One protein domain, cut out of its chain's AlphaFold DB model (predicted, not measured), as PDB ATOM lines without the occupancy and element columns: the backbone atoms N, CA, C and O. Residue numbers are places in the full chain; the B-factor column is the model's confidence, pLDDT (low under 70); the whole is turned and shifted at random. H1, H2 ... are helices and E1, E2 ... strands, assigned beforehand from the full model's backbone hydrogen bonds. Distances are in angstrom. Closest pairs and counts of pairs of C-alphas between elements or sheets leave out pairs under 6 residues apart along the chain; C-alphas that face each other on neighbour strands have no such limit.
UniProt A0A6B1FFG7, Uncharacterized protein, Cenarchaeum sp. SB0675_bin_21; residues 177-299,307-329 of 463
ATOM      1  N   LEU A 177     113.836  61.414  60.288       79.19
ATOM      2  CA  LEU A 177     114.438  60.075  60.407       79.19
ATOM      3  C   LEU A 177     113.556  59.173  61.281       79.19
ATOM      4  O   LEU A 177     113.154  59.573  62.372       79.19
ATOM      5  N   VAL A 178     113.256  57.963  60.804       89.44
ATOM      6  CA  VAL A 178     112.501  56.942  61.546       89.44
ATOM      7  C   VAL A 178     113.420  55.760  61.835       89.44
ATOM      8  O   VAL A 178     114.175  55.329  60.963       89.44
ATOM      9  N   ARG A 179     113.347  55.234  63.060       92.00
ATOM     10  CA  ARG A 179     114.039  54.009  63.467       92.00
ATOM     11  C   ARG A 179     113.338  52.789  62.883       92.00
ATOM     12  O   ARG A 179     112.124  52.651  63.015       92.00
ATOM     13  N   LYS A 180     114.111  51.920  62.247       92.50
ATOM     14  CA  LYS A 180     113.675  50.665  61.640       92.50
ATOM     15  C   LYS A 180     114.560  49.527  62.143       92.50
ATOM     16  O   LYS A 180     115.692  49.758  62.566       92.50
ATOM     17  N   VAL A 181     114.016  48.317  62.096       92.12
ATOM     18  CA  VAL A 181     114.678  47.088  62.541       92.12
ATOM     19  C   VAL A 181     114.542  46.051  61.434       92.12
ATOM     20  O   VAL A 181     113.433  45.819  60.949       92.12
ATOM     21  N   LEU A 182     115.657  45.450  61.026       91.50
ATOM     22  CA  LEU A 182     115.687  44.296  60.130       91.50
ATOM     23  C   LEU A 182     116.097  43.062  60.932       91.50
ATOM     24  O   LEU A 182     117.158  43.068  61.547       91.50
ATOM     25  N   ASN A 183     115.285  42.012  60.858       88.75
ATOM     26  CA  ASN A 183     115.559  40.719  61.475       88.75
ATOM     27  C   ASN A 183     115.797  39.678  60.381       88.75
ATOM     28  O   ASN A 183     114.955  39.533  59.493       88.75
ATOM     29  N   GLN A 184     116.899  38.938  60.461       85.19
ATOM     30  CA  GLN A 184     117.215  37.853  59.537       85.19
ATOM     31  C   GLN A 184     117.628  36.610  60.320       85.19
ATOM     32  O   GLN A 184     118.612  36.629  61.056       85.19
ATOM     33  N   ASP A 185     116.880  35.526  60.135       81.44
ATOM     34  CA  ASP A 185     117.232  34.223  60.691       81.44
ATOM     35  C   ASP A 185     118.312  33.577  59.814       81.44
ATOM     36  O   ASP A 185     118.188  33.545  58.584       81.44
ATOM     37  N   VAL A 186     119.376  33.092  60.452       76.62
ATOM     38  CA  VAL A 186     120.492  32.377  59.829       76.62
ATOM     39  C   VAL A 186     120.624  31.018  60.499       76.62
ATOM     40  O   VAL A 186     120.698  30.901  61.725       76.62
ATOM     41  N   ASN A 187     120.634  29.968  59.692       75.31
ATOM     42  CA  ASN A 187     120.646  28.589  60.154       75.31
ATOM     43  C   ASN A 187     121.886  27.831  59.662       75.31
ATOM     44  O   ASN A 187     122.540  28.194  58.688       75.31
ATOM     45  N   SER A 188     122.188  26.712  60.320       65.06
ATOM     46  CA  SER A 188     123.296  25.815  59.941       65.06
ATOM     47  C   SER A 188     123.272  25.334  58.480       65.06
ATOM     48  O   SER A 188     124.311  24.981  57.924       65.06
ATOM     49  N   TYR A 189     122.097  25.308  57.846       61.78
ATOM     50  CA  TYR A 189     121.952  24.914  56.449       61.78
ATOM     51  C   TYR A 189     122.470  26.012  55.501       61.78
ATOM     52  O   TYR A 189     123.033  25.692  54.455       61.78
ATOM     53  N   ASP A 190     122.409  27.287  55.896       60.06
ATOM     54  CA  ASP A 190     122.998  28.405  55.146       60.06
ATOM     55  C   ASP A 190     124.521  28.242  54.979       60.06
ATOM     56  O   ASP A 190     125.055  28.464  53.896       60.06
ATOM     57  N   TYR A 191     125.222  27.740  56.000       63.84
ATOM     58  CA  TYR A 191     126.671  27.499  55.940       63.84
ATOM     59  C   TYR A 191     127.061  26.353  55.014       63.84
ATOM     60  O   TYR A 191     128.121  26.400  54.394       63.84
ATOM     61  N   LYS A 192     126.232  25.311  54.928       64.25
ATOM     62  CA  LYS A 192     126.529  24.145  54.088       64.25
ATOM     63  C   LYS A 192     126.275  24.416  52.610       64.25
ATOM     64  O   LYS A 192     126.991  23.873  51.780       64.25
ATOM     65  N   VAL A 193     125.263  25.227  52.304       57.09
ATOM     66  CA  VAL A 193     124.821  25.483  50.924       57.09
ATOM     67  C   VAL A 193     125.457  26.735  50.333       57.09
ATOM     68  O   VAL A 193     125.785  26.757  49.154       57.09
ATOM     69  N   SER A 194     125.624  27.786  51.133       59.59
ATOM     70  CA  SER A 194     126.131  29.084  50.664       59.59
ATOM     71  C   SER A 194     127.501  29.420  51.237       59.59
ATOM     72  O   SER A 194     128.143  30.368  50.790       59.59
ATOM     73  N   GLY A 195     127.963  28.650  52.223       61.75
ATOM     74  CA  GLY A 195     129.256  28.878  52.833       61.75
ATOM     75  C   GLY A 195     130.410  28.351  51.985       61.75
ATOM     76  O   GLY A 195     130.395  27.238  51.464       61.75
ATOM     77  N   ASN A 196     131.479  29.134  51.911       70.62
ATOM     78  CA  ASN A 196     132.735  28.714  51.317       70.62
ATOM     79  C   ASN A 196     133.416  27.687  52.227       70.62
ATOM     80  O   ASN A 196     133.941  28.034  53.289       70.62
ATOM     81  N   LYS A 197     133.444  26.423  51.801       75.94
ATOM     82  CA  LYS A 197     134.180  25.361  52.493       75.94
ATOM     83  C   LYS A 197     135.686  25.541  52.302       75.94
ATOM     84  O   LYS A 197     136.175  25.641  51.177       75.94
ATOM     85  N   ARG A 198     136.449  25.546  53.395       76.38
ATOM     86  CA  ARG A 198     137.919  25.587  53.384       76.38
ATOM     87  C   ARG A 198     138.484  24.648  54.439       76.38
ATOM     88  O   ARG A 198     137.911  24.501  55.513       76.38
ATOM     89  N   THR A 199     139.640  24.057  54.157       74.56
ATOM     90  CA  THR A 199     140.408  23.320  55.165       74.56
ATOM     91  C   THR A 199     141.387  24.273  55.836       74.56
ATOM     92  O   THR A 199     142.221  24.875  55.158       74.56
ATOM     93  N   VAL A 200     141.303  24.418  57.157       71.25
ATOM     94  CA  VAL A 200     142.231  25.247  57.940       71.25
ATOM     95  C   VAL A 200     142.807  24.379  59.049       71.25
ATOM     96  O   VAL A 200     142.066  23.909  59.901       71.25
ATOM     97  N   SER A 201     144.119  24.140  59.024       77.06
ATOM     98  CA  SER A 201     144.828  23.345  60.046       77.06
ATOM     99  C   SER A 201     144.318  21.906  60.245       77.06
ATOM    100  O   SER A 201     144.515  21.332  61.307       77.06
ATOM    101  N   GLY A 202     143.709  21.304  59.217       74.19
ATOM    102  CA  GLY A 202     143.138  19.949  59.280       74.19
ATOM    103  C   GLY A 202     141.634  19.912  59.555       74.19
ATOM    104  O   GLY A 202     141.010  18.881  59.310       74.19
ATOM    105  N   ASP A 203     141.042  21.042  59.942       69.69
ATOM    106  CA  ASP A 203     139.611  21.160  60.213       69.69
ATOM    107  C   ASP A 203     138.841  21.624  58.982       69.69
ATOM    108  O   ASP A 203     139.339  22.415  58.168       69.69
ATOM    109  N   THR A 204     137.598  21.156  58.860       69.56
ATOM    110  CA  THR A 204     136.677  21.663  57.843       69.56
ATOM    111  C   THR A 204     136.002  22.914  58.375       69.56
ATOM    112  O   THR A 204     135.391  22.912  59.440       69.56
ATOM    113  N   VAL A 205     136.108  23.999  57.619       71.69
ATOM    114  CA  VAL A 205     135.581  25.299  58.003       71.69
ATOM    115  C   VAL A 205     134.616  25.797  56.941       71.69
ATOM    116  O   VAL A 205     134.980  25.871  55.769       71.69
ATOM    117  N   TYR A 206     133.417  26.195  57.358       73.06
ATOM    118  CA  TYR A 206     132.438  26.847  56.493       73.06
ATOM    119  C   TYR A 206     132.429  28.345  56.781       73.06
ATOM    120  O   TYR A 206     132.267  28.753  57.932       73.06
ATOM    121  N   PHE A 207     132.628  29.155  55.744       73.50
ATOM    122  CA  PHE A 207     132.576  30.613  55.831       73.50
ATOM    123  C   PHE A 207     131.307  31.131  55.167       73.50
ATOM    124  O   PHE A 207     131.159  30.948  53.965       73.50
ATOM    125  N   LEU A 208     130.424  31.779  55.918       75.56
ATOM    126  CA  LEU A 208     129.236  32.439  55.385       75.56
ATOM    127  C   LEU A 208     129.467  33.951  55.391       75.56
ATOM    128  O   LEU A 208     129.516  34.568  56.458       75.56
ATOM    129  N   ASP A 209     129.624  34.526  54.204       76.62
ATOM    130  CA  ASP A 209     129.729  35.972  54.021       76.62
ATOM    131  C   ASP A 209     128.326  36.519  53.719       76.62
ATOM    132  O   ASP A 209     127.640  36.023  52.828       76.62
ATOM    133  N   MET A 210     127.876  37.502  54.501       81.12
ATOM    134  CA  MET A 210     126.553  38.116  54.373       81.12
ATOM    135  C   MET A 210     126.707  39.631  54.216       81.12
ATOM    136  O   MET A 210     127.662  40.225  54.715       81.12
ATOM    137  N   THR A 211     125.769  40.277  53.539       83.69
ATOM    138  CA  THR A 211     125.896  41.683  53.150       83.69
ATOM    139  C   THR A 211     124.607  42.427  53.448       83.69
ATOM    140  O   THR A 211     123.559  42.132  52.875       83.69
ATOM    141  N   PHE A 212     124.672  43.420  54.334       88.12
ATOM    142  CA  PHE A 212     123.557  44.333  54.562       88.12
ATOM    143  C   PHE A 212     123.665  45.534  53.628       88.12
ATOM    144  O   PHE A 212     124.707  46.189  53.558       88.12
ATOM    145  N   SER A 213     122.580  45.835  52.923       90.12
ATOM    146  CA  SER A 213     122.511  46.951  51.981       90.12
ATOM    147  C   SER A 213     121.145  47.628  52.023       90.12
ATOM    148  O   SER A 213     120.142  47.013  52.389       90.12
ATOM    149  N   CYS A 214     121.111  48.907  51.651       88.38
ATOM    150  CA  CYS A 214     119.899  49.718  51.613       88.38
ATOM    151  C   CYS A 214     119.762  50.435  50.266       88.38
ATOM    152  O   CYS A 214     120.756  50.854  49.670       88.38
ATOM    153  N   ASP A 215     118.524  50.637  49.820       89.19
ATOM    154  CA  ASP A 215     118.192  51.409  48.609       89.19
ATOM    155  C   ASP A 215     118.252  52.939  48.810       89.19
ATOM    156  O   ASP A 215     118.090  53.716  47.867       89.19
ATOM    157  N   GLY A 216     118.523  53.380  50.039       89.06
ATOM    158  CA  GLY A 216     118.633  54.774  50.445       89.06
ATOM    159  C   GLY A 216     119.643  54.957  51.584       89.06
ATOM    160  O   GLY A 216     120.060  53.978  52.203       89.06
ATOM    161  N   PRO A 217     120.060  56.204  51.871       87.00
ATOM    162  CA  PRO A 217     121.015  56.473  52.937       87.00
ATOM    163  C   PRO A 217     120.396  56.179  54.307       87.00
ATOM    164  O   PRO A 217     119.268  56.593  54.593       87.00
ATOM    165  N   VAL A 218     121.161  55.505  55.164       90.88
ATOM    166  CA  VAL A 218     120.768  55.198  56.547       90.88
ATOM    167  C   VAL A 218     121.902  55.492  57.520       90.88
ATOM    168  O   VAL A 218     123.061  55.577  57.129       90.88
ATOM    169  N   SER A 219     121.570  55.614  58.798       89.44
ATOM    170  CA  SER A 219     122.527  55.610  59.902       89.44
ATOM    171  C   SER A 219     122.329  54.342  60.722       89.44
ATOM    172  O   SER A 219     121.268  54.162  61.315       89.44
ATOM    173  N   ILE A 220     123.331  53.467  60.755       89.31
ATOM    174  CA  ILE A 220     123.292  52.220  61.528       89.31
ATOM    175  C   ILE A 220     123.485  52.555  63.000       89.31
ATOM    176  O   ILE A 220     124.482  53.183  63.364       89.31
ATOM    177  N   ASP A 221     122.538  52.150  63.841       90.94
ATOM    178  CA  ASP A 221     122.626  52.377  65.278       90.94
ATOM    179  C   ASP A 221     123.325  51.212  65.972       90.94
ATOM    180  O   ASP A 221     124.399  51.383  66.554       90.94
ATOM    181  N   SER A 222     122.771  50.010  65.826       88.81
ATOM    182  CA  SER A 222     123.297  48.800  66.444       88.81
ATOM    183  C   SER A 222     123.065  47.572  65.574       88.81
ATOM    184  O   SER A 222     122.179  47.526  64.718       88.81
ATOM    185  N   VAL A 223     123.901  46.566  65.803       86.94
ATOM    186  CA  VAL A 223     123.695  45.210  65.306       86.94
ATOM    187  C   VAL A 223     123.778  44.271  66.497       86.94
ATOM    188  O   VAL A 223     124.741  44.334  67.262       86.94
ATOM    189  N   SER A 224     122.785  43.404  66.646       86.62
ATOM    190  CA  SER A 224     122.736  42.388  67.692       86.62
ATOM    191  C   SER A 224     122.503  41.003  67.103       86.62
ATOM    192  O   SER A 224     122.094  40.840  65.949       86.62
ATOM    193  N   THR A 225     122.818  39.987  67.904       81.94
ATOM    194  CA  THR A 225     122.562  38.587  67.561       81.94
ATOM    195  C   THR A 225     121.874  37.884  68.712       81.94
ATOM    196  O   THR A 225     122.279  38.040  69.864       81.94
ATOM    197  N   ASP A 226     120.852  37.097  68.394       81.19
ATOM    198  CA  ASP A 226     120.171  36.247  69.364       81.19
ATOM    199  C   ASP A 226     120.196  34.785  68.917       81.19
ATOM    200  O   ASP A 226     119.923  34.468  67.760       81.19
ATOM    201  N   VAL A 227     120.536  33.878  69.828       72.00
ATOM    202  CA  VAL A 227     120.639  32.443  69.536       72.00
ATOM    203  C   VAL A 227     119.312  31.801  69.909       72.00
ATOM    204  O   VAL A 227     119.000  31.649  71.087       72.00
ATOM    205  N   ARG A 228     118.523  31.402  68.907       69.31
ATOM    206  CA  ARG A 228     117.132  30.970  69.115       69.31
ATOM    207  C   ARG A 228     117.001  29.551  69.650       69.31
ATOM    208  O   ARG A 228     116.038  29.250  70.350       69.31
ATOM    209  N   THR A 229     117.972  28.682  69.383       60.25
ATOM    210  CA  THR A 229     117.947  27.308  69.897       60.25
ATOM    211  C   THR A 229     119.345  26.805  70.242       60.25
ATOM    212  O   THR A 229     120.115  26.472  69.340       60.25
ATOM    213  N   PRO A 230     119.675  26.594  71.524       52.19
ATOM    214  CA  PRO A 230     120.506  25.468  71.878       52.19
ATOM    215  C   PRO A 230     119.560  24.267  71.960       52.19
ATOM    216  O   PRO A 230     118.962  24.022  73.007       52.19
ATOM    217  N   GLN A 231     119.379  23.503  70.874       50.59
ATOM    218  CA  GLN A 231     118.989  22.113  71.110       50.59
ATOM    219  C   GLN A 231     120.106  21.527  71.965       50.59
ATOM    220  O   GLN A 231     121.264  21.510  71.540       50.59
ATOM    221  N   THR A 232     119.781  21.133  73.197       48.16
ATOM    222  CA  THR A 232     120.721  20.427  74.055       48.16
ATOM    223  C   THR A 232     121.256  19.251  73.247       48.16
ATOM    224  O   THR A 232     120.464  18.423  72.789       48.16
ATOM    225  N   PRO A 233     122.576  19.181  73.025       48.59
ATOM    226  CA  PRO A 233     123.193  18.039  72.385       48.59
ATOM    227  C   PRO A 233     122.688  16.765  73.052       48.59
ATOM    228  O   PRO A 233     122.897  16.575  74.252       48.59
ATOM    229  N   ILE A 234     122.022  15.887  72.304       46.16
ATOM    230  CA  ILE A 234     121.848  14.508  72.754       46.16
ATOM    231  C   ILE A 234     123.232  13.880  72.601       46.16
ATOM    232  O   ILE A 234     123.577  13.359  71.543       46.16
ATOM    233  N   ILE A 235     124.067  14.032  73.629       44.59
ATOM    234  CA  ILE A 235     125.414  13.467  73.654       44.59
ATOM    235  C   ILE A 235     125.252  11.947  73.775       44.59
ATOM    236  O   ILE A 235     124.703  11.480  74.778       44.59
ATOM    237  N   PRO A 236     125.722  11.144  72.802       47.09
ATOM    238  CA  PRO A 236     125.864   9.711  73.012       47.09
ATOM    239  C   PRO A 236     126.848   9.528  74.170       47.09
ATOM    240  O   PRO A 236     127.979  10.005  74.088       47.09
ATOM    241  N   THR A 237     126.443   8.859  75.249       49.88
ATOM    242  CA  THR A 237     127.165   8.793  76.540       49.88
ATOM    243  C   THR A 237     128.582   8.199  76.486       49.88
ATOM    244  O   THR A 237     129.226   8.076  77.522       49.88
ATOM    245  N   ASN A 238     129.082   7.817  75.306       48.91
ATOM    246  CA  ASN A 238     130.267   6.982  75.142       48.91
ATOM    247  C   ASN A 238     131.287   7.529  74.116       48.91
ATOM    248  O   ASN A 238     132.111   6.751  73.643       48.91
ATOM    249  N   SER A 239     131.253   8.815  73.734       47.47
ATOM    250  CA  SER A 239     132.271   9.381  72.825       47.47
ATOM    251  C   SER A 239     133.480   9.928  73.607       47.47
ATOM    252  O   SER A 239     133.316  10.897  74.347       47.47
ATOM    253  N   PRO A 240     134.692   9.351  73.467       51.81
ATOM    254  CA  PRO A 240     135.890   9.789  74.191       51.81
ATOM    255  C   PRO A 240     136.569  11.035  73.594       51.81
ATOM    256  O   PRO A 240     137.573  11.491  74.139       51.81
ATOM    257  N   ASN A 241     136.051  11.590  72.495       55.09
ATOM    258  CA  ASN A 241     136.690  12.697  71.786       55.09
ATOM    259  C   ASN A 241     135.944  14.010  72.048       55.09
ATOM    260  O   ASN A 241     134.766  14.142  71.717       55.09
ATOM    261  N   SER A 242     136.654  14.986  72.615       53.12
ATOM    262  CA  SER A 242     136.194  16.367  72.733       53.12
ATOM    263  C   SER A 242     136.158  17.011  71.349       53.12
ATOM    264  O   SER A 242     137.217  17.230  70.769       53.12
ATOM    265  N   SER A 243     134.983  17.336  70.815       55.50
ATOM    266  CA  SER A 243     134.905  18.180  69.616       55.50
ATOM    267  C   SER A 243     134.699  19.633  70.024       55.50
ATOM    268  O   SER A 243     133.783  19.917  70.806       55.50
ATOM    269  N   THR A 244     135.496  20.542  69.469       53.22
ATOM    270  CA  THR A 244     135.279  21.985  69.630       53.22
ATOM    271  C   THR A 244     134.560  22.517  68.395       53.22
ATOM    272  O   THR A 244     135.054  22.357  67.282       53.22
ATOM    273  N   LYS A 245     133.391  23.142  68.563       60.22
ATOM    274  CA  LYS A 245     132.755  23.938  67.506       60.22
ATOM    275  C   LYS A 245     132.869  25.405  67.867       60.22
ATOM    276  O   LYS A 245     132.485  25.813  68.961       60.22
ATOM    277  N   GLU A 246     133.392  26.195  66.946       61.66
ATOM    278  CA  GLU A 246     133.488  27.639  67.111       61.66
ATOM    279  C   GLU A 246     132.655  28.315  66.031       61.66
ATOM    280  O   GLU A 246     132.794  27.991  64.847       61.66
ATOM    281  N   ASN A 247     131.790  29.233  66.463       64.19
ATOM    282  CA  ASN A 247     131.034  30.112  65.585       64.19
ATOM    283  C   ASN A 247     131.455  31.550  65.857       64.19
ATOM    284  O   ASN A 247     131.384  32.024  66.993       64.19
ATOM    285  N   TYR A 248     131.866  32.234  64.800       66.31
ATOM    286  CA  TYR A 248     132.251  33.640  64.837       66.31
ATOM    287  C   TYR A 248     131.293  34.440  63.972       66.31
ATOM    288  O   TYR A 248     130.960  33.972  62.893       66.31
ATOM    289  N   LEU A 249     130.891  35.637  64.391       71.75
ATOM    290  CA  LEU A 249     130.273  36.637  63.524       71.75
ATOM    291  C   LEU A 249     131.016  37.954  63.694       71.75
ATOM    292  O   LEU A 249     131.105  38.487  64.802       71.75
ATOM    293  N   LYS A 250     131.525  38.483  62.586       72.62
ATOM    294  CA  LYS A 250     132.111  39.816  62.504       72.62
ATOM    295  C   LYS A 250     131.243  40.713  61.655       72.62
ATOM    296  O   LYS A 250     130.718  40.239  60.659       72.62
ATOM    297  N   VAL A 251     131.184  41.991  62.005       73.00
ATOM    298  CA  VAL A 251     130.656  43.045  61.139       73.00
ATOM    299  C   VAL A 251     131.679  44.154  60.999       73.00
ATOM    300  O   VAL A 251     132.118  44.711  62.005       73.00
ATOM    301  N   ASP A 252     132.092  44.455  59.766       71.31
ATOM    302  CA  ASP A 252     133.138  45.443  59.460       71.31
ATOM    303  C   ASP A 252     134.378  45.290  60.366       71.31
ATOM    304  O   ASP A 252     134.869  46.237  60.986       71.31
ATOM    305  N   ASN A 253     134.866  44.049  60.476       69.56
ATOM    306  CA  ASN A 253     135.982  43.631  61.335       69.56
ATOM    307  C   ASN A 253     135.784  43.780  62.858       69.56
ATOM    308  O   ASN A 253     136.746  43.590  63.604       69.56
ATOM    309  N   ARG A 254     134.573  44.062  63.349       67.88
ATOM    310  CA  ARG A 254     134.240  44.042  64.785       67.88
ATOM    311  C   ARG A 254     133.560  42.729  65.158       67.88
ATOM    312  O   ARG A 254     132.670  42.290  64.438       67.88
ATOM    313  N   ASP A 255     133.956  42.115  66.270       62.66
ATOM    314  CA  ASP A 255     133.351  40.868  66.755       62.66
ATOM    315  C   ASP A 255     131.966  41.133  67.374       62.66
ATOM    316  O   ASP A 255     131.857  41.878  68.349       62.66
ATOM    317  N   LEU A 256     130.928  40.508  66.817       59.59
ATOM    318  CA  LEU A 256     129.547  40.531  67.321       59.59
ATOM    319  C   LEU A 256     129.201  39.272  68.113       59.59
ATOM    320  O   LEU A 256     128.568  39.312  69.162       59.59
ATOM    321  N   TYR A 257     129.642  38.125  67.613       58.81
ATOM    322  CA  TYR A 257     129.345  36.844  68.227       58.81
ATOM    323  C   TYR A 257     130.587  35.972  68.211       58.81
ATOM    324  O   TYR A 257     131.268  35.850  67.190       58.81
ATOM    325  N   ASN A 258     130.882  35.365  69.352       56.72
ATOM    326  CA  ASN A 258     131.886  34.321  69.460       56.72
ATOM    327  C   ASN A 258     131.361  33.276  70.441       56.72
ATOM    328  O   ASN A 258     131.363  33.497  71.654       56.72
ATOM    329  N   SER A 259     130.899  32.146  69.918       59.03
ATOM    330  CA  SER A 259     130.605  30.984  70.750       59.03
ATOM    331  C   SER A 259     131.678  29.935  70.557       59.03
ATOM    332  O   SER A 259     131.934  29.509  69.427       59.03
ATOM    333  N   ARG A 260     132.221  29.457  71.674       54.38
ATOM    334  CA  ARG A 260     133.082  28.281  71.724       54.38
ATOM    335  C   ARG A 260     132.329  27.171  72.437       54.38
ATOM    336  O   ARG A 260     131.931  27.316  73.591       54.38
ATOM    337  N   PHE A 261     132.106  26.082  71.724       53.91
ATOM    338  CA  PHE A 261     131.354  24.931  72.188       53.91
ATOM    339  C   PHE A 261     132.294  23.731  72.300       53.91
ATOM    340  O   PHE A 261     132.745  23.214  71.284       53.91
ATOM    341  N   GLU A 262     132.605  23.292  73.521       50.25
ATOM    342  CA  GLU A 262     133.429  22.101  73.778       50.25
ATOM    343  C   GLU A 262     132.540  20.924  74.224       50.25
ATOM    344  O   GLU A 262     131.971  20.931  75.319       50.25
ATOM    345  N   ILE A 263     132.433  19.876  73.395       50.22
ATOM    346  CA  ILE A 263     131.689  18.640  73.718       50.22
ATOM    347  C   ILE A 263     132.546  17.716  74.594       50.22
ATOM    348  O   ILE A 263     132.911  16.618  74.186       50.22
ATOM    349  N   SER A 264     132.924  18.158  75.794       45.69
ATOM    350  CA  SER A 264     133.666  17.297  76.734       45.69
ATOM    351  C   SER A 264     133.301  17.464  78.207       45.69
ATOM    352  O   SER A 264     133.637  16.595  79.006       45.69
ATOM    353  N   SER A 265     132.587  18.529  78.593       45.97
ATOM    354  CA  SER A 265     132.347  18.812  80.020       45.97
ATOM    355  C   SER A 265     131.019  19.506  80.361       45.97
ATOM    356  O   SER A 265     130.841  19.971  81.483       45.97
ATOM    357  N   GLY A 266     130.057  19.575  79.434       45.09
ATOM    358  CA  GLY A 266     128.738  20.165  79.719       45.09
ATOM    359  C   GLY A 266     128.751  21.679  79.989       45.09
ATOM    360  O   GLY A 266     127.760  22.214  80.475       45.09
ATOM    361  N   SER A 267     129.844  22.377  79.668       43.78
ATOM    362  CA  SER A 267     129.945  23.833  79.799       43.78
ATOM    363  C   SER A 267     129.695  24.509  78.451       43.78
ATOM    364  O   SER A 267     130.459  24.324  77.508       43.78
ATOM    365  N   TYR A 268     128.623  25.300  78.357       49.75
ATOM    366  CA  TYR A 268     128.344  26.170  77.215       49.75
ATOM    367  C   TYR A 268     128.677  27.623  77.572       49.75
ATOM    368  O   TYR A 268     128.182  28.159  78.562       49.75
ATOM    369  N   GLY A 269     129.514  28.265  76.756       50.44
ATOM    370  CA  GLY A 269     129.764  29.703  76.807       50.44
ATOM    371  C   GLY A 269     129.217  30.362  75.547       50.44
ATOM    372  O   GLY A 269     129.878  30.351  74.511       50.44
ATOM    373  N   VAL A 270     128.008  30.919  75.623       55.84
ATOM    374  CA  VAL A 270     127.482  31.797  74.570       55.84
ATOM    375  C   VAL A 270     127.836  33.227  74.955       55.84
ATOM    376  O   VAL A 270     127.370  33.724  75.980       55.84
ATOM    377  N   LEU A 271     128.683  33.880  74.161       52.50
ATOM    378  CA  LEU A 271     128.978  35.300  74.312       52.50
ATOM    379  C   LEU A 271     128.231  36.069  73.215       52.50
ATOM    380  O   LEU A 271     128.750  36.236  72.112       52.50
ATOM    381  N   ASN A 272     127.019  36.533  73.523       61.16
ATOM    382  CA  ASN A 272     126.322  37.515  72.689       61.16
ATOM    383  C   ASN A 272     126.891  38.901  73.002       61.16
ATOM    384  O   ASN A 272     126.928  39.300  74.170       61.16
ATOM    385  N   ARG A 273     127.360  39.627  71.983       64.44
ATOM    386  CA  ARG A 273     127.729  41.037  72.115       64.44
ATOM    387  C   ARG A 273     127.034  41.861  71.045       64.44
ATOM    388  O   ARG A 273     127.191  41.620  69.854       64.44
ATOM    389  N   ASP A 274     126.323  42.885  71.482       73.88
ATOM    390  CA  ASP A 274     125.818  43.901  70.570       73.88
ATOM    391  C   ASP A 274     126.994  44.778  70.120       73.88
ATOM    392  O   ASP A 274     127.855  45.140  70.931       73.88
ATOM    393  N   ALA A 275     127.058  45.123  68.831       76.62
ATOM    394  CA  ALA A 275     127.971  46.155  68.352       76.62
ATOM    395  C   ALA A 275     127.200  47.448  68.128       76.62
ATOM    396  O   ALA A 275     126.291  47.526  67.299       76.62
ATOM    397  N   GLU A 276     127.629  48.486  68.833       83.44
ATOM    398  CA  GLU A 276     127.149  49.843  68.627       83.44
ATOM    399  C   GLU A 276     127.925  50.510  67.483       83.44
ATOM    400  O   GLU A 276     129.165  50.534  67.438       83.44
ATOM    401  N   PHE A 277     127.177  51.080  66.545       79.56
ATOM    402  CA  PHE A 277     127.694  51.830  65.404       79.56
ATOM    403  C   PHE A 277     127.522  53.340  65.565       79.56
ATOM    404  O   PHE A 277     128.077  54.081  64.756       79.56
ATOM    405  N   ASN A 278     126.850  53.799  66.629       84.44
ATOM    406  CA  ASN A 278     126.699  55.217  66.976       84.44
ATOM    407  C   ASN A 278     126.221  56.057  65.781       84.44
ATOM    408  O   ASN A 278     126.804  57.093  65.454       84.44
ATOM    409  N   LEU A 279     125.170  55.579  65.109       85.38
ATOM    410  CA  LEU A 279     124.564  56.217  63.938       85.38
ATOM    411  C   LEU A 279     125.507  56.360  62.734       85.38
ATOM    412  O   LEU A 279     125.389  57.318  61.960       85.38
ATOM    413  N   ARG A 280     126.426  55.405  62.539       85.25
ATOM    414  CA  ARG A 280     127.350  55.404  61.398       85.25
ATOM    415  C   ARG A 280     126.575  55.516  60.078       85.25
ATOM    416  O   ARG A 280     125.727  54.664  59.813       85.25
ATOM    417  N   PRO A 281     126.896  56.495  59.216       85.75
ATOM    418  CA  PRO A 281     126.237  56.630  57.928       85.75
ATOM    419  C   PRO A 281     126.629  55.487  56.985       85.75
ATOM    420  O   PRO A 281     127.811  55.166  56.834       85.75
ATOM    421  N   LEU A 282     125.630  54.922  56.317       85.94
ATOM    422  CA  LEU A 282     125.757  53.994  55.204       85.94
ATOM    423  C   LEU A 282     125.134  54.658  53.972       85.94
ATOM    424  O   LEU A 282     123.940  54.968  53.948       85.94
ATOM    425  N   LEU A 283     125.968  54.947  52.974       86.00
ATOM    426  CA  LEU A 283     125.538  55.583  51.730       86.00
ATOM    427  C   LEU A 283     124.898  54.553  50.793       86.00
ATOM    428  O   LEU A 283     125.158  53.356  50.896       86.00
ATOM    429  N   VAL A 284     124.105  55.028  49.833       82.75
ATOM    430  CA  VAL A 284     123.536  54.175  48.777       82.75
ATOM    431  C   VAL A 284     124.660  53.453  48.033       82.75
ATOM    432  O   VAL A 284     125.638  54.078  47.623       82.75
ATOM    433  N   GLY A 285     124.523  52.136  47.878       76.94
ATOM    434  CA  GLY A 285     125.531  51.274  47.253       76.94
ATOM    435  C   GLY A 285     126.708  50.893  48.159       76.94
ATOM    436  O   GLY A 285     127.553  50.111  47.736       76.94
ATOM    437  N   SER A 286     126.776  51.412  49.391       79.69
ATOM    438  CA  SER A 286     127.684  50.889  50.417       79.69
ATOM    439  C   SER A 286     127.050  49.697  51.124       79.69
ATOM    440  O   SER A 286     125.827  49.627  51.263       79.69
ATOM    441  N   THR A 287     127.888  48.787  51.605       84.88
ATOM    442  CA  THR A 287     127.457  47.603  52.340       84.88
ATOM    443  C   THR A 287     128.021  47.598  53.750       84.88
ATOM    444  O   THR A 287     129.002  48.279  54.057       84.88
ATOM    445  N   LEU A 288     127.343  46.863  54.621       83.88
ATOM    446  CA  LEU A 288     127.849  46.461  55.921       83.88
ATOM    447  C   LEU A 288     128.081  44.951  55.839       83.88
ATOM    448  O   LEU A 288     127.130  44.192  55.635       83.88
ATOM    449  N   ASP A 289     129.342  44.538  55.937       81.19
ATOM    450  CA  ASP A 289     129.738  43.168  55.629       81.19
ATOM    451  C   ASP A 289     129.789  42.339  56.904       81.19
ATOM    452  O   ASP A 289     130.419  42.715  57.896       81.19
ATOM    453  N   PHE A 290     129.144  41.182  56.856       80.56
ATOM    454  CA  PHE A 290     129.114  40.199  57.916       80.56
ATOM    455  C   PHE A 290     129.960  39.011  57.477       80.56
ATOM    456  O   PHE A 290     129.743  38.461  56.402       80.56
ATOM    457  N   SER A 291     130.888  38.564  58.315       73.75
ATOM    458  CA  SER A 291     131.613  37.320  58.059       73.75
ATOM    459  C   SER A 291     131.380  36.368  59.205       73.75
ATOM    460  O   SER A 291     131.627  36.709  60.369       73.75
ATOM    461  N   SER A 292     130.897  35.177  58.872       75.50
ATOM    462  CA  SER A 292     130.730  34.111  59.832       75.50
ATOM    463  C   SER A 292     131.539  32.875  59.490       75.50
ATOM    464  O   SER A 292     131.723  32.531  58.328       75.50
ATOM    465  N   ARG A 293     132.037  32.198  60.523       74.00
ATOM    466  CA  ARG A 293     132.830  30.977  60.400       74.00
ATOM    467  C   ARG A 293     132.260  29.912  61.318       74.00
ATOM    468  O   ARG A 293     132.151  30.180  62.508       74.00
ATOM    469  N   GLN A 294     132.020  28.721  60.780       68.75
ATOM    470  CA  GLN A 294     131.742  27.502  61.536       68.75
ATOM    471  C   GLN A 294     132.924  26.535  61.396       68.75
ATOM    472  O   GLN A 294     133.331  26.213  60.278       68.75
ATOM    473  N   VAL A 295     133.472  26.059  62.516       65.50
ATOM    474  CA  VAL A 295     134.541  25.038  62.538       65.50
ATOM    475  C   VAL A 295     133.968  23.667  62.885       65.50
ATOM    476  O   VAL A 295     133.308  23.507  63.912       65.50
ATOM    477  N   GLU A 296     134.245  22.678  62.039       68.19
ATOM    478  CA  GLU A 296     134.061  21.257  62.331       68.19
ATOM    479  C   GLU A 296     135.444  20.608  62.486       68.19
ATOM    480  O   GLU A 296     136.186  20.467  61.512       68.19
ATOM    481  N   ASP A 297     135.788  20.263  63.731       60.75
ATOM    482  CA  ASP A 297     137.039  19.587  64.094       60.75
ATOM    483  C   ASP A 297     137.208  18.287  63.286       60.75
ATOM    484  O   ASP A 297     136.315  17.435  63.241       60.75
ATOM    485  N   GLY A 298     138.351  18.164  62.608       49.50
ATOM    486  CA  GLY A 298     138.683  17.117  61.640       49.50
ATOM    487  C   GLY A 298     138.939  15.729  62.237       49.50
ATOM    488  O   GLY A 298     139.366  14.815  61.520       49.50
ATOM    489  N   THR A 299     138.679  15.511  63.527       45.47
ATOM    490  CA  THR A 299     138.772  14.180  64.137       45.47
ATOM    491  C   THR A 299     137.610  13.286  63.700       45.47
ATOM    492  O   THR A 299     136.586  13.215  64.368       45.47
ATOM    493  N   SER A 307     123.163  13.251  63.838       41.25
ATOM    494  CA  SER A 307     123.041  14.522  64.579       41.25
ATOM    495  C   SER A 307     123.575  15.725  63.808       41.25
ATOM    496  O   SER A 307     124.632  16.282  64.103       41.25
ATOM    497  N   SER A 308     122.797  16.184  62.825       48.50
ATOM    498  CA  SER A 308     122.945  17.546  62.318       48.50
ATOM    499  C   SER A 308     122.589  18.520  63.443       48.50
ATOM    500  O   SER A 308     121.418  18.774  63.716       48.50
ATOM    501  N   TYR A 309     123.598  19.043  64.130       52.72
ATOM    502  CA  TYR A 309     123.414  20.157  65.052       52.72
ATOM    503  C   TYR A 309     122.932  21.371  64.256       52.72
ATOM    504  O   TYR A 309     123.735  22.034  63.599       52.72
ATOM    505  N   SER A 310     121.627  21.642  64.295       56.19
ATOM    506  CA  SER A 310     121.064  22.871  63.754       56.19
ATOM    507  C   SER A 310     121.267  23.984  64.773       56.19
ATOM    508  O   SER A 310     120.615  24.004  65.816       56.19
ATOM    509  N   PHE A 311     122.192  24.894  64.494       64.12
ATOM    510  CA  PHE A 311     122.206  26.186  65.162       64.12
ATOM    511  C   PHE A 311     121.369  27.161  64.335       64.12
ATOM    512  O   PHE A 311     121.429  27.159  63.103       64.12
ATOM    513  N   GLU A 312     120.560  27.944  65.037       72.19
ATOM    514  CA  GLU A 312     119.721  29.005  64.495       72.19
ATOM    515  C   GLU A 312     120.017  30.258  65.315       72.19
ATOM    516  O   GLU A 312     119.860  30.264  66.543       72.19
ATOM    517  N   TYR A 313     120.495  31.303  64.648       75.56
ATOM    518  CA  TYR A 313     120.647  32.616  65.252       75.56
ATOM    519  C   TYR A 313     119.972  33.667  64.381       75.56
ATOM    520  O   TYR A 313     119.926  33.565  63.160       75.56
ATOM    521  N   GLN A 314     119.428  34.682  65.031       84.19
ATOM    522  CA  GLN A 314     118.821  35.832  64.393       84.19
ATOM    523  C   GLN A 314     119.799  36.998  64.444       84.19
ATOM    524  O   GLN A 314     120.297  37.343  65.514       84.19
ATOM    525  N   ILE A 315     120.060  37.608  63.292       85.88
ATOM    526  CA  ILE A 315     120.752  38.892  63.192       85.88
ATOM    527  C   ILE A 315     119.697  39.994  63.189       85.88
ATOM    528  O   ILE A 315     118.777  39.970  62.368       85.88
ATOM    529  N   THR A 316     119.877  40.977  64.063       89.19
ATOM    530  CA  THR A 316     119.026  42.161  64.157       89.19
ATOM    531  C   THR A 316     119.859  43.399  63.849       89.19
ATOM    532  O   THR A 316     120.858  43.659  64.515       89.19
ATOM    533  N   VAL A 317     119.462  44.174  62.840       90.38
ATOM    534  CA  VAL A 317     120.102  45.448  62.478       90.38
ATOM    535  C   VAL A 317     119.131  46.590  62.750       90.38
ATOM    536  O   VAL A 317     118.078  46.677  62.113       90.38
ATOM    537  N   GLU A 318     119.495  47.488  63.664       93.00
ATOM    538  CA  GLU A 318     118.751  48.719  63.926       93.00
ATOM    539  C   GLU A 318     119.365  49.900  63.177       93.00
ATOM    540  O   GLU A 318     120.570  50.158  63.244       93.00
ATOM    541  N   TYR A 319     118.530  50.662  62.472       93.44
ATOM    542  CA  TYR A 319     118.988  51.792  61.670       93.44
ATOM    543  C   TYR A 319     117.970  52.936  61.623       93.44
ATOM    544  O   TYR A 319     116.761  52.742  61.744       93.44
ATOM    545  N   LEU A 320     118.468  54.158  61.429       91.69
ATOM    546  CA  LEU A 320     117.679  55.352  61.139       91.69
ATOM    547  C   LEU A 320     117.688  55.609  59.632       91.69
ATOM    548  O   LEU A 320     118.750  55.763  59.034       91.69
ATOM    549  N   GLY A 321     116.514  55.708  59.022       90.25
ATOM    550  CA  GLY A 321     116.372  56.038  57.605       90.25
ATOM    551  C   GLY A 321     115.112  56.849  57.342       90.25
ATOM    552  O   GLY A 321     114.273  57.028  58.229       90.25
ATOM    553  N   SER A 322     114.953  57.342  56.112       88.56
ATOM    554  CA  SER A 322     113.661  57.905  55.708       88.56
ATOM    555  C   SER A 322     112.593  56.799  55.681       88.56
ATOM    556  O   SER A 322     112.899  55.602  55.605       88.56
ATOM    557  N   GLN A 323     111.314  57.180  55.716       86.25
ATOM    558  CA  GLN A 323     110.223  56.199  55.656       86.25
ATOM    559  C   GLN A 323     110.274  55.315  54.403       86.25
ATOM    560  O   GLN A 323     109.886  54.153  54.492       86.25
ATOM    561  N   SER A 324     110.803  55.810  53.282       86.31
ATOM    562  CA  SER A 324     110.866  55.070  52.021       86.31
ATOM    563  C   SER A 324     112.075  54.143  51.887       86.31
ATOM    564  O   SER A 324     112.086  53.358  50.953       86.31
ATOM    565  N   VAL A 325     113.082  54.230  52.770       88.62
ATOM    566  CA  VAL A 325     114.286  53.389  52.653       88.62
ATOM    567  C   VAL A 325     114.002  51.956  53.083       88.62
ATOM    568  O   VAL A 325     113.525  51.724  54.202       88.62
ATOM    569  N   THR A 326     114.368  51.008  52.236       88.50
ATOM    570  CA  THR A 326     114.312  49.571  52.478       88.50
ATOM    571  C   THR A 326     115.727  49.010  52.545       88.50
ATOM    572  O   THR A 326     116.583  49.346  51.728       88.50
ATOM    573  N   CYS A 327     115.981  48.162  53.540       89.31
ATOM    574  CA  CYS A 327     117.263  47.493  53.714       89.31
ATOM    575  C   CYS A 327     117.071  45.980  53.711       89.31
ATOM    576  O   CYS A 327     116.012  45.484  54.099       89.31
ATOM    577  N   THR A 328     118.098  45.258  53.282       88.94
ATOM    578  CA  THR A 328     118.109  43.796  53.168       88.94
ATOM    579  C   THR A 328     119.426  43.247  53.699       88.94
ATOM    580  O   THR A 328     120.437  43.948  53.660       88.94
ATOM    581  N   LEU A 329     119.407  42.011  54.203       84.94
ATOM    582  CA  LEU A 329     120.598  41.246  54.567       84.94
ATOM    583  C   LEU A 329     120.667  40.031  53.641       84.94
ATOM    584  O   LEU A 329     119.866  39.108  53.765       84.94
TER     585      LEU A 329
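What this domain is: This is residues 177 to 299 and 307 to 329 of the 463 residues of an uncharacterized protein of Cenarchaeum sp. SB0675_bin_21 (UniProt A0A6B1FFG7). The domain is a long, slim sandwich of two twisted sheets, only partly face to face, with most strands running along its length. The larger sheet holds E2, E3, E5, E6, E7, E9 and E11, the smaller one E1, E10, E4 and E8, and the short helix H1 packs across E3 of the larger sheet; a loop in residues 228 to 243 runs out beyond the strands at one end. The printed part has 146 residues, mostly strand, with one named helix and eleven named strands in the order E1 H1 E2 E3 E4 E5 E6 E7 E8 E9 E10 E11. The larger sheet is branched; the smaller runs E1 E10 E4 E8, all antiparallel. The whole is only just compact, close to loose, with a radius of gyration of the C-alphas of 17.2 A, and a rod spanning 57 by 26 by 21 A.

Where its parts are: In the larger sheet, E3, residues 203 to 214, is the longest strand at 35.8 A, beginning at C-alpha 203 (139.611, 21.160, 60.213). E9 is residues 287 to 296, 28.9 A; E5 residues 244 to 251, 23.2 A; E6 residues 254 to 262, 23.7 A. Shorter are E2, residues 196 to 200, E7, residues 268 to 272, and E11, residues 327 to 329, which ends at C-alpha 329 (120.598, 41.246, 54.567). In the smaller sheet, E1 is residues 178 to 187, 29.5 A, from C-alpha 178 (112.501, 56.942, 61.546); E10 residues 312 to 321, 28.1 A; E4 residues 218 to 227, 26.2 A; E8 residues 275 to 282, 15.5 A. H1 is residues 188 to 193, 9.2 A.

How they stand to each other: E2 and E11 lie on one side of E3, and E9 on the other side. N 208 and O 292 of E3 and E9 are 2.8 A apart, and N 213 and O 328 of E3 and E11 2.9 A. In the hairpin E2 and E3, N 198 and O 205 are 2.8 A apart. E5 and E9 are antiparallel, with N 250 and O 291 at 2.8 A. E5, E6 and E7 form a meander, each strand the antiparallel neighbour of the one before; N 245 and O 261 of E5 and E6 are 2.8 A apart, but E6 and E7 have no N and O pair within hydrogen-bond range. H1 is on this sheet at a height of 8.6 A, over E3 and across the strands at 88 degrees on the local plane; the closest C-alphas are those of Tyr 191 and Leu 208, 5.6 A. One of its 2 O i to N i+4 pairs is within hydrogen-bond range. In the smaller sheet, N 182 and O 317 of E1 and E10 are 2.9 A apart, N 219 and O 320 of E4 and E10 2.8 A, and N 220 and O 280 of E4 and E8 2.8 A. E4 bends by 58 degrees at residue 221 and E8 by 80 degrees at residue 278. Between the sheets, the closest C-alphas of E1 and E11 are those of Gln 184 and Leu 329, 6.9 A, and those of E6 and E8 are Leu 256 and Ala 275, 5.9 A.

The domain as a whole: The two C-alphas farthest apart are those of Leu 177 and Asn 238, 57.3 A. Residues 300 to 306 are not printed, and C-alphas 299 and 307 are 15.7 A apart across the cut. The link from E4 to E5, 16 residues, is long. The mean pLDDT of the printed part is 71.3; 63 residues are under 70, among them 228 to 248 and 253 to 273.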